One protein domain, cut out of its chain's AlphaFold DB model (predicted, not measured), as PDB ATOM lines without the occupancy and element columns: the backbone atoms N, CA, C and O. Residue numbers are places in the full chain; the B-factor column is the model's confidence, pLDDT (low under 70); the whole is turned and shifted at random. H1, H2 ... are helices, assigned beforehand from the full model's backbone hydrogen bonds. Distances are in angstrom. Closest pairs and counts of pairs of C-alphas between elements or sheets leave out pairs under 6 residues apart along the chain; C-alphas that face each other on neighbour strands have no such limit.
ATOM      1  N   TYR A  55      45.859 -33.717  43.027       94.50
ATOM      2  CA  TYR A  55      46.080 -33.591  41.582       94.50
ATOM      3  C   TYR A  55      47.196 -34.481  41.020       94.50
ATOM      4  O   TYR A  55      47.370 -34.531  39.804       94.50
ATOM      5  N   VAL A  56      47.926 -35.239  41.847       94.69
ATOM      6  CA  VAL A  56      49.120 -35.995  41.406       94.69
ATOM      7  C   VAL A  56      48.809 -36.990  40.281       94.69
ATOM      8  O   VAL A  56      49.638 -37.216  39.403       94.69
ATOM      9  N   LYS A  57      47.609 -37.582  40.276       93.94
ATOM     10  CA  LYS A  57      47.200 -38.558  39.250       93.94
ATOM     11  C   LYS A  57      46.482 -37.935  38.054       93.94
ATOM     12  O   LYS A  57      46.608 -38.454  36.952       93.94
ATOM     13  N   THR A  58      45.697 -36.885  38.275       94.31
ATOM     14  CA  THR A  58      44.818 -36.290  37.254       94.31
ATOM     15  C   THR A  58      45.496 -35.156  36.493       94.31
ATOM     16  O   THR A  58      45.313 -35.037  35.287       94.31
ATOM     17  N   CYS A  59      46.300 -34.345  37.176       96.69
ATOM     18  CA  CYS A  59      46.974 -33.173  36.626       96.69
ATOM     19  C   CYS A  59      48.282 -32.915  37.407       96.69
ATOM     20  O   CYS A  59      48.367 -31.965  38.185       96.69
ATOM     21  N   PRO A  60      49.331 -33.743  37.229       96.44
ATOM     22  CA  PRO A  60      50.566 -33.653  38.021       96.44
ATOM     23  C   PRO A  60      51.325 -32.330  37.847       96.44
ATOM     24  O   PRO A  60      52.175 -31.995  38.661       96.44
ATOM     25  N   GLN A  61      51.044 -31.582  36.777       96.44
ATOM     26  CA  GLN A  61      51.649 -30.276  36.512       96.44
ATOM     27  C   GLN A  61      50.851 -29.111  37.126       96.44
ATOM     28  O   GLN A  61      51.292 -27.970  37.005       96.44
ATOM     29  N   ALA A  62      49.704 -29.367  37.777       97.00
ATOM     30  CA  ALA A  62      48.783 -28.329  38.255       97.00
ATOM     31  C   ALA A  62      49.481 -27.263  39.107       97.00
ATOM     32  O   ALA A  62      49.450 -26.078  38.781       97.00
ATOM     33  N   GLU A  63      50.146 -27.683  40.184       97.25
ATOM     34  CA  GLU A  63      50.796 -26.768  41.127       97.25
ATOM     35  C   GLU A  63      51.951 -25.995  40.482       97.25
ATOM     36  O   GLU A  63      52.109 -24.801  40.735       97.25
ATOM     37  N   GLY A  64      52.706 -26.641  39.587       98.25
ATOM     38  CA  GLY A  64      53.776 -25.993  38.827       98.25
ATOM     39  C   GLY A  64      53.252 -24.907  37.882       98.25
ATOM     40  O   GLY A  64      53.799 -23.803  37.850       98.25
ATOM     41  N   ILE A  65      52.156 -25.186  37.167       98.12
ATOM     42  CA  ILE A  65      51.469 -24.215  36.299       98.12
ATOM     43  C   ILE A  65      50.974 -23.022  37.123       98.12
ATOM     44  O   ILE A  65      51.229 -21.872  36.759       98.12
ATOM     45  N   ILE A  66      50.302 -23.286  38.250       98.31
ATOM     46  CA  ILE A  66      49.798 -22.242  39.153       98.31
ATOM     47  C   ILE A  66      50.959 -21.361  39.628       98.31
ATOM     48  O   ILE A  66      50.885 -20.137  39.515       98.31
ATOM     49  N   GLN A  67      52.048 -21.965  40.111       98.44
ATOM     50  CA  GLN A  67      53.205 -21.232  40.621       98.44
ATOM     51  C   GLN A  67      53.844 -20.344  39.546       98.44
ATOM     52  O   GLN A  67      54.133 -19.173  39.813       98.44
ATOM     53  N   GLN A  68      54.034 -20.871  38.335       98.62
ATOM     54  CA  GLN A  68      54.611 -20.118  37.222       98.62
ATOM     55  C   GLN A  68      53.727 -18.926  36.835       98.62
ATOM     56  O   GLN A  68      54.206 -17.793  36.788       98.62
ATOM     57  N   LYS A  69      52.428 -19.156  36.621       98.50
ATOM     58  CA  LYS A  69      51.480 -18.104  36.232       98.50
ATOM     59  C   LYS A  69      51.361 -17.013  37.292       98.50
ATOM     60  O   LYS A  69      51.429 -15.831  36.960       98.50
ATOM     61  N   VAL A  70      51.244 -17.385  38.569       98.44
ATOM     62  CA  VAL A  70      51.243 -16.417  39.679       98.44
ATOM     63  C   VAL A  70      52.532 -15.592  39.671       98.44
ATOM     64  O   VAL A  70      52.474 -14.367  39.791       98.44
ATOM     65  N   GLY A  71      53.686 -16.237  39.475       98.56
ATOM     66  CA  GLY A  71      54.977 -15.559  39.355       98.56
ATOM     67  C   GLY A  71      55.029 -14.555  38.201       98.56
ATOM     68  O   GLY A  71      55.515 -13.439  38.390       98.56
ATOM     69  N   ASP A  72      54.503 -14.908  37.029       98.62
ATOM     70  CA  ASP A  72      54.474 -14.029  35.853       98.62
ATOM     71  C   ASP A  72      53.583 -12.797  36.065       98.62
ATOM     72  O   ASP A  72      53.953 -11.684  35.681       98.62
ATOM     73  N   TRP A  73      52.421 -12.970  36.702       98.56
ATOM     74  CA  TRP A  73      51.524 -11.860  37.034       98.56
ATOM     75  C   TRP A  73      52.126 -10.930  38.090       98.56
ATOM     76  O   TRP A  73      52.102  -9.712  37.912       98.56
ATOM     77  N   ILE A  74      52.728 -11.482  39.149       98.31
ATOM     78  CA  ILE A  74      53.366 -10.695  40.217       98.31
ATOM     79  C   ILE A  74      54.579  -9.914  39.697       98.31
ATOM     80  O   ILE A  74      54.802  -8.782  40.121       98.31
ATOM     81  N   GLN A  75      55.348 -10.477  38.761       98.50
ATOM     82  CA  GLN A  75      56.458  -9.756  38.123       98.50
ATOM     83  C   GLN A  75      55.989  -8.517  37.346       98.50
ATOM     84  O   GLN A  75      56.729  -7.539  37.255       98.50
ATOM     85  N   ARG A  76      54.770  -8.542  36.792       98.06
ATOM     86  CA  ARG A  76      54.176  -7.403  36.071       98.06
ATOM     87  C   ARG A  76      53.538  -6.391  37.020       98.06
ATOM     88  O   ARG A  76      53.674  -5.190  36.803       98.06
ATOM     89  N   ASP A  77      52.855  -6.869  38.058       98.12
ATOM     90  CA  ASP A  77      52.249  -6.047  39.106       98.12
ATOM     91  C   ASP A  77      52.363  -6.745  40.468       98.12
ATOM     92  O   ASP A  77      51.597  -7.646  40.815       98.12
ATOM     93  N   PHE A  78      53.305  -6.276  41.287       98.06
ATOM     94  CA  PHE A  78      53.563  -6.836  42.613       98.06
ATOM     95  C   PHE A  78      52.380  -6.670  43.582       98.06
ATOM     96  O   PHE A  78      52.267  -7.420  44.557       98.06
ATOM     97  N   THR A  79      51.469  -5.719  43.332       97.75
ATOM     98  CA  THR A  79      50.287  -5.501  44.183       97.75
ATOM     99  C   THR A  79      49.255  -6.626  44.041       97.75
ATOM    100  O   THR A  79      48.391  -6.798  44.914       97.75
ATOM    101  N   LEU A  80      49.367  -7.447  42.990       98.19
ATOM    102  CA  LEU A  80      48.526  -8.623  42.797       98.19
ATOM    103  C   LEU A  80      48.779  -9.703  43.848       98.19
ATOM    104  O   LEU A  80      47.828 -10.384  44.223       98.19
ATOM    105  N   ALA A  81      49.989  -9.807  44.410       97.81
ATOM    106  CA  ALA A  81      50.288 -10.780  45.464       97.81
ATOM    107  C   ALA A  81      49.341 -10.617  46.669       97.81
ATOM    108  O   ALA A  81      48.664 -11.558  47.085       97.81
ATOM    109  N   ALA A  82      49.219  -9.387  47.180       98.06
ATOM    110  CA  ALA A  82      48.291  -9.071  48.265       98.06
ATOM    111  C   ALA A  82      46.822  -9.175  47.818       98.06
ATOM    112  O   ALA A  82      45.962  -9.599  48.592       98.06
ATOM    113  N   SER A  83      46.530  -8.802  46.569       97.94
ATOM    114  CA  SER A  83      45.166  -8.828  46.028       97.94
ATOM    115  C   SER A  83      44.607 -10.253  45.930       97.94
ATOM    116  O   SER A  83      43.467 -10.468  46.336       97.94
ATOM    117  N   ILE A  84      45.402 -11.227  45.475       98.00
ATOM    118  CA  ILE A  84      44.992 -12.638  45.343       98.00
ATOM    119  C   ILE A  84      44.760 -13.268  46.721       98.00
ATOM    120  O   ILE A  84      43.756 -13.950  46.922       98.00
ATOM    121  N   ILE A  85      45.624 -12.986  47.702       97.88
ATOM    122  CA  ILE A  85      45.419 -13.444  49.088       97.88
ATOM    123  C   ILE A  85      44.113 -12.871  49.651       97.88
ATOM    124  O   ILE A  85      43.316 -13.595  50.248       97.88
ATOM    125  N   ARG A  86      43.860 -11.573  49.431       97.38
ATOM    126  CA  ARG A  86      42.612 -10.926  49.851       97.38
ATOM    127  C   ARG A  86      41.391 -11.525  49.149       97.38
ATOM    128  O   ARG A  86      40.358 -11.671  49.795       97.38
ATOM    129  N   LEU A  87      41.497 -11.860  47.863       97.69
ATOM    130  CA  LEU A  87      40.432 -12.515  47.102       97.69
ATOM    131  C   LEU A  87      40.109 -13.898  47.684       97.69
ATOM    132  O   LEU A  87      38.943 -14.170  47.951       97.69
ATOM    133  N   HIS A  88      41.126 -14.718  47.965       97.44
ATOM    134  CA  HIS A  88      40.949 -16.034  48.589       97.44
ATOM    135  C   HIS A  88      40.317 -15.937  49.983       97.44
ATOM    136  O   HIS A  88      39.381 -16.667  50.296       97.44
ATOM    137  N   PHE A  89      40.773 -14.986  50.804       96.31
ATOM    138  CA  PHE A  89      40.145 -14.710  52.095       96.31
ATOM    139  C   PHE A  89      38.662 -14.358  51.939       96.31
ATOM    140  O   PHE A  89      37.828 -14.872  52.678       96.31
ATOM    141  N   HIS A  90      38.332 -13.491  50.979       95.69
ATOM    142  CA  HIS A  90      36.965 -13.022  50.782       95.69
ATOM    143  C   HIS A  90      36.015 -14.116  50.280       95.69
ATOM    144  O   HIS A  90      34.829 -14.053  50.590       95.69
ATOM    145  N   ASP A  91      36.531 -15.096  49.541       96.88
ATOM    146  CA  ASP A  91      35.800 -16.314  49.191       96.88
ATOM    147  C   ASP A  91      35.501 -17.117  50.465       96.88
ATOM    148  O   ASP A  91      34.360 -17.235  50.894       96.88
ATOM    149  N   CYS A  92      36.544 -17.520  51.193       96.75
ATOM    150  CA  CYS A  92      36.405 -18.409  52.344       96.75
ATOM    151  C   CYS A  92      35.536 -17.870  53.492       96.75
ATOM    152  O   CYS A  92      34.892 -18.653  54.194       96.75
ATOM    153  N   VAL A  93      35.521 -16.553  53.727       94.00
ATOM    154  CA  VAL A  93      34.706 -15.961  54.806       94.00
ATOM    155  C   VAL A  93      33.234 -15.812  54.440       94.00
ATOM    156  O   VAL A  93      32.400 -15.643  55.333       94.00
ATOM    157  N   VAL A  94      32.892 -15.883  53.152       89.25
ATOM    158  CA  VAL A  94      31.514 -15.802  52.675       89.25
ATOM    159  C   VAL A  94      31.071 -17.200  52.273       89.25
ATOM    160  O   VAL A  94      31.337 -17.664  51.181       89.25
ATOM    161  N   ARG A  95      30.353 -17.884  53.168       88.75
ATOM    162  CA  ARG A  95      29.728 -19.199  52.908       88.75
ATOM    163  C   ARG A  95      30.694 -20.366  52.619       88.75
ATOM    164  O   ARG A  95      30.232 -21.503  52.651       88.75
ATOM    165  N   GLY A  96      31.998 -20.123  52.483       93.94
ATOM    166  CA  GLY A  96      33.048 -21.143  52.417       93.94
ATOM    167  C   GLY A  96      33.997 -20.930  51.236       93.94
ATOM    168  O   GLY A  96      33.793 -20.046  50.424       93.94
ATOM    169  N   CYS A  97      35.056 -21.737  51.145       96.50
ATOM    170  CA  CYS A  97      36.018 -21.665  50.039       96.50
ATOM    171  C   CYS A  97      35.481 -22.437  48.820       96.50
ATOM    172  O   CYS A  97      35.911 -23.566  48.560       96.50
ATOM    173  N   ASP A  98      34.480 -21.884  48.142       96.06
ATOM    174  CA  ASP A  98      33.750 -22.537  47.046       96.06
ATOM    175  C   ASP A  98      33.862 -21.801  45.700       96.06
ATOM    176  O   ASP A  98      33.213 -22.189  44.725       96.06
ATOM    177  N   ALA A  99      34.703 -20.765  45.633       97.06
ATOM    178  CA  ALA A  99      34.907 -19.900  44.476       97.06
ATOM    179  C   ALA A  99      33.656 -19.121  44.025       97.06
ATOM    180  O   ALA A  99      33.631 -18.575  42.912       97.06
ATOM    181  N   SER A 100      32.617 -19.019  44.860       96.12
ATOM    182  CA  SER A 100      31.387 -18.295  44.518       96.12
ATOM    183  C   SER A 100      31.624 -16.800  44.273       96.12
ATOM    184  O   SER A 100      30.931 -16.200  43.437       96.12
ATOM    185  N   VAL A 101      32.671 -16.215  44.871       96.81
ATOM    186  CA  VAL A 101      33.075 -14.821  44.625       96.81
ATOM    187  C   VAL A 101      33.542 -14.572  43.184       96.81
ATOM    188  O   VAL A 101      33.538 -13.429  42.720       96.81
ATOM    189  N   LEU A 102      33.936 -15.612  42.441       97.19
ATOM    190  CA  LEU A 102      34.408 -15.473  41.059       97.19
ATOM    191  C   LEU A 102      33.256 -15.290  40.058       97.19
ATOM    192  O   LEU A 102      33.460 -14.726  38.976       97.19
ATOM    193  N   LEU A 103      32.034 -15.700  40.419       96.19
ATOM    194  CA  LEU A 103      30.861 -15.603  39.555       96.19
ATOM    195  C   LEU A 103      30.511 -14.136  39.259       96.19
ATOM    196  O   LEU A 103      30.369 -13.303  40.156       96.19
ATOM    197  N   ASN A 104      30.333 -13.804  37.977       95.31
ATOM    198  CA  ASN A 104      30.064 -12.437  37.525       95.31
ATOM    199  C   ASN A 104      28.675 -12.315  36.886       95.31
ATOM    200  O   ASN A 104      28.518 -12.424  35.673       95.31
ATOM    201  N   HIS A 105      27.664 -12.035  37.707       95.00
ATOM    202  CA  HIS A 105      26.302 -11.727  37.266       95.00
ATOM    203  C   HIS A 105      25.721 -10.578  38.103       95.00
ATOM    204  O   HIS A 105      26.358 -10.109  39.041       95.00
ATOM    205  N   ARG A 106      24.532 -10.075  37.739       94.25
ATOM    206  CA  ARG A 106      23.924  -8.864  38.332       94.25
ATOM    207  C   ARG A 106      23.891  -8.886  39.865       94.25
ATOM    208  O   ARG A 106      24.264  -7.893  40.476       94.25
ATOM    209  N   ASP A 107      23.519 -10.024  40.435       93.69
ATOM    210  CA  ASP A 107      23.317 -10.217  41.875       93.69
ATOM    211  C   ASP A 107      24.404 -11.110  42.510       93.69
ATOM    212  O   ASP A 107      24.139 -11.827  43.472       93.69
ATOM    213  N   SER A 108      25.615 -11.135  41.938       94.81
ATOM    214  CA  SER A 108      26.708 -11.978  42.438       94.81
ATOM    215  C   SER A 108      27.497 -11.324  43.567       94.81
ATOM    216  O   SER A 108      27.562 -10.096  43.686       94.81
ATOM    217  N   GLU A 109      28.179 -12.148  44.362       95.00
ATOM    218  CA  GLU A 109      29.063 -11.683  45.434       95.00
ATOM    219  C   GLU A 109      30.146 -10.737  44.924       95.00
ATOM    220  O   GLU A 109      30.454  -9.751  45.588       95.00
ATOM    221  N   ARG A 110      30.660 -10.972  43.711       95.19
ATOM    222  CA  ARG A 110      31.637 -10.108  43.038       95.19
ATOM    223  C   ARG A 110      31.170  -8.658  42.907       95.19
ATOM    224  O   ARG A 110      31.982  -7.739  42.996       95.19
ATOM    225  N   ARG A 111      29.871  -8.444  42.666       94.88
ATOM    226  CA  ARG A 111      29.277  -7.111  42.463       94.88
ATOM    227  C   ARG A 111      28.726  -6.493  43.747       94.88
ATOM    228  O   ARG A 111      28.286  -5.343  43.721       94.88
ATOM    229  N   ALA A 112      28.767  -7.218  44.864       94.06
ATOM    230  CA  ALA A 112      28.331  -6.705  46.151       94.06
ATOM    231  C   ALA A 112      29.201  -5.522  46.607       94.06
ATOM    232  O   ALA A 112      30.389  -5.423  46.295       94.06
ATOM    233  N   PHE A 113      28.620  -4.627  47.409       92.88
ATOM    234  CA  PHE A 113      29.314  -3.433  47.896       92.88
ATOM    235  C   PHE A 113      30.608  -3.755  48.667       92.88
ATOM    236  O   PHE A 113      31.593  -3.029  48.529       92.88
ATOM    237  N   ALA A 114      30.615  -4.845  49.440       89.06
ATOM    238  CA  ALA A 114      31.786  -5.316  50.182       89.06
ATOM    239  C   ALA A 114      32.917  -5.816  49.259       89.06
ATOM    240  O   ALA A 114      34.088  -5.517  49.496       89.06
ATOM    241  N   SER A 115      32.566  -6.491  48.163       93.00
ATOM    242  CA  SER A 115      33.514  -7.178  47.274       93.00
ATOM    243  C   SER A 115      33.931  -6.355  46.052       93.00
ATOM    244  O   SER A 115      34.888  -6.714  45.370       93.00
ATOM    245  N   ARG A 116      33.274  -5.219  45.772       90.44
ATOM    246  CA  ARG A 116      33.510  -4.395  44.564       90.44
ATOM    247  C   ARG A 116      34.946  -3.886  44.380       90.44
ATOM    248  O   ARG A 116      35.282  -3.368  43.323       90.44
ATOM    249  N   THR A 117      35.763  -3.953  45.433       94.31
ATOM    250  CA  THR A 117      37.168  -3.506  45.432       94.31
ATOM    251  C   THR A 117      38.167  -4.655  45.293       94.31
ATOM    252  O   THR A 117      39.372  -4.409  45.311       94.31
ATOM    253  N   LEU A 118      37.691  -5.901  45.205       96.94
ATOM    254  CA  LEU A 118      38.544  -7.055  44.945       96.94
ATOM    255  C   LEU A 118      39.101  -6.989  43.519       96.94
ATOM    256  O   LEU A 118      38.473  -6.442  42.612       96.94
ATOM    257  N   ARG A 119      40.303  -7.533  43.338       96.56
ATOM    258  CA  ARG A 119      41.040  -7.591  42.067       96.56
ATOM    259  C   ARG A 119      41.802  -8.913  41.984       96.56
ATOM    260  O   ARG A 119      41.873  -9.624  42.986       96.56
ATOM    261  N   GLY A 120      42.385  -9.215  40.824       97.00
ATOM    262  CA  GLY A 120      43.090 -10.475  40.585       97.00
ATOM    263  C   GLY A 120      42.200 -11.579  40.014       97.00
ATOM    264  O   GLY A 120      42.630 -12.725  39.956       97.00
ATOM    265  N   PHE A 121      40.982 -11.250  39.568       98.06
ATOM    266  CA  PHE A 121      40.097 -12.204  38.891       98.06
ATOM    267  C   PHE A 121      40.738 -12.711  37.595       98.06
ATOM    268  O   PHE A 121      40.758 -13.905  37.337       98.06
ATOM    269  N   GLU A 122      41.359 -11.799  36.851       97.56
ATOM    270  CA  GLU A 122      42.124 -12.053  35.634       97.56
ATOM    271  C   GLU A 122      43.296 -13.026  35.839       97.56
ATOM    272  O   GLU A 122      43.610 -13.803  34.940       97.56
ATOM    273  N   VAL A 123      43.906 -13.031  37.029       98.31
ATOM    274  CA  VAL A 123      44.975 -13.977  37.370       98.31
ATOM    275  C   VAL A 123      44.400 -15.385  37.508       98.31
ATOM    276  O   VAL A 123      44.963 -16.337  36.972       98.31
ATOM    277  N   ILE A 124      43.260 -15.517  38.195       98.44
ATOM    278  CA  ILE A 124      42.575 -16.803  38.362       98.44
ATOM    279  C   ILE A 124      42.063 -17.327  37.016       98.44
ATOM    280  O   ILE A 124      42.233 -18.512  36.733       98.44
ATOM    281  N   ASP A 125      41.505 -16.455  36.171       98.25
ATOM    282  CA  ASP A 125      41.011 -16.816  34.838       98.25
ATOM    283  C   ASP A 125      42.146 -17.324  33.923       98.25
ATOM    284  O   ASP A 125      41.982 -18.341  33.251       98.25
ATOM    285  N   ASP A 126      43.319 -16.676  33.928       98.38
ATOM    286  CA  ASP A 126      44.487 -17.112  33.139       98.38
ATOM    287  C   ASP A 126      45.088 -18.432  33.653       98.38
ATOM    288  O   ASP A 126      45.411 -19.324  32.864       98.38
ATOM    289  N   ILE A 127      45.196 -18.601  34.978       98.31
ATOM    290  CA  ILE A 127      45.621 -19.873  35.585       98.31
ATOM    291  C   ILE A 127      44.665 -20.994  35.181       98.31
ATOM    292  O   ILE A 127      45.106 -22.054  34.737       98.31
ATOM    293  N   LYS A 128      43.357 -20.752  35.313       97.50
ATOM    294  CA  LYS A 128      42.321 -21.716  34.959       97.50
ATOM    295  C   LYS A 128      42.415 -22.117  33.488       97.50
ATOM    296  O   LYS A 128      42.435 -23.309  33.201       97.50
ATOM    297  N   ALA A 129      42.510 -21.145  32.583       97.88
ATOM    298  CA  ALA A 129      42.600 -21.411  31.152       97.88
ATOM    299  C   ALA A 129      43.816 -22.287  30.807       97.88
ATOM    300  O   ALA A 129      43.716 -23.206  29.995       97.88
ATOM    301  N   GLU A 130      44.963 -22.044  31.448       97.81
ATOM    302  CA  GLU A 130      46.156 -22.867  31.241       97.81
ATOM    303  C   GLU A 130      46.008 -24.277  31.832       97.81
ATOM    304  O   GLU A 130      46.428 -25.247  31.199       97.81
ATOM    305  N   LEU A 131      45.375 -24.420  33.000       97.44
ATOM    306  CA  LEU A 131      45.079 -25.730  33.586       97.44
ATOM    307  C   LEU A 131      44.125 -26.549  32.707       97.44
ATOM    308  O   LEU A 131      44.402 -27.718  32.447       97.44
ATOM    309  N   GLU A 132      43.042 -25.947  32.210       96.44
ATOM    310  CA  GLU A 132      42.093 -26.608  31.298       96.44
ATOM    311  C   GLU A 132      42.790 -27.046  30.002       96.44
ATOM    312  O   GLU A 132      42.589 -28.166  29.532       96.44
ATOM    313  N   ARG A 133      43.696 -26.210  29.476       96.00
ATOM    314  CA  ARG A 133      44.484 -26.521  28.276       96.00
ATOM    315  C   ARG A 133      45.448 -27.695  28.468       96.00
ATOM    316  O   ARG A 133      45.686 -28.441  27.523       96.00
ATOM    317  N   GLN A 134      46.061 -27.815  29.643       95.75
ATOM    318  CA  GLN A 134      47.120 -28.801  29.903       95.75
ATOM    319  C   GLN A 134      46.579 -30.123  30.447       95.75
ATOM    320  O   GLN A 134      47.149 -31.180  30.180       95.75
ATOM    321  N   CYS A 135      45.497 -30.066  31.218       93.00
ATOM    322  CA  CYS A 135      44.980 -31.210  31.959       93.00
ATOM    323  C   CYS A 135      43.632 -31.725  31.453       93.00
ATOM    324  O   CYS A 135      43.129 -32.690  32.022       93.00
ATOM    325  N   ASN A 136      43.091 -31.149  30.368       73.00
ATOM    326  CA  ASN A 136      41.825 -31.557  29.743       73.00
ATOM    327  C   ASN A 136      40.703 -31.734  30.780       73.00
ATOM    328  O   ASN A 136      40.064 -32.787  30.841       73.00
TER     329      ASN A 136
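What this domain is: This is residues 55 to 136 of the 137 residues of the protein "Peroxidase" of Malus baccata (UniProt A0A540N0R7). Two helices, H1 and H2, make an open V joined at its point by a tight turn, and a third helix, H3, packs on H1, running back the opposite way. The long stretch of residues 94 to 120, with no named element, loops out past H2 and makes the end of the domain far from residues 55 to 61. The printed part has 82 residues with three named helices, in the order H1, H2, H3, and no named strand; the class is all helix. It is only just compact, close to loose, with a radius of gyration of the C-alphas of 13.6 A, and its C-alphas span 38 by 27 by 20 A.

How they stand to each other: H1, residues 62 to 76, touches H3, residues 121 to 135; their closest C-alphas are those of Ile 66 and Ile 127, 6.0 A apart. They run opposite ways at a steep tilt of 36 degrees, only just past shallow. H1 and H2, residues 79 to 93, only just touch, with 3 pairs of C-alphas within 8 A, and touch only at the corner by their link, through residues 73 to 74 of H1 and 80 to 81 of H2. Their closest C-alphas are those of Ile 74 and Leu 80, 5.9 A apart. They run opposite ways at a steep tilt of 50 degrees. H2 and H3 are near each other, with 8 pairs of C-alphas within 10 A and the closest at 8.1 A. In H1, H2 and H3 every O i to N i+4 pair is within hydrogen-bond range.

Where its parts are: H1 runs 21.7 A from C-alpha 62 at (48.783, -28.329, 38.255) to C-alpha 76. H2 measures 21.6 A. H3 measures 20.8 A and ends at C-alpha 135, (44.980, -31.210, 31.959).

The domain as a whole: The C-alphas of Lys 57 and Phe 113 are the two farthest apart, at 40.4 A. The printed part has no cut. The link from H1 to H2 is tight; that from H2 to H3, 27 residues, is long. The mean pLDDT of the printed part is 96.1, and no printed residue is under 70.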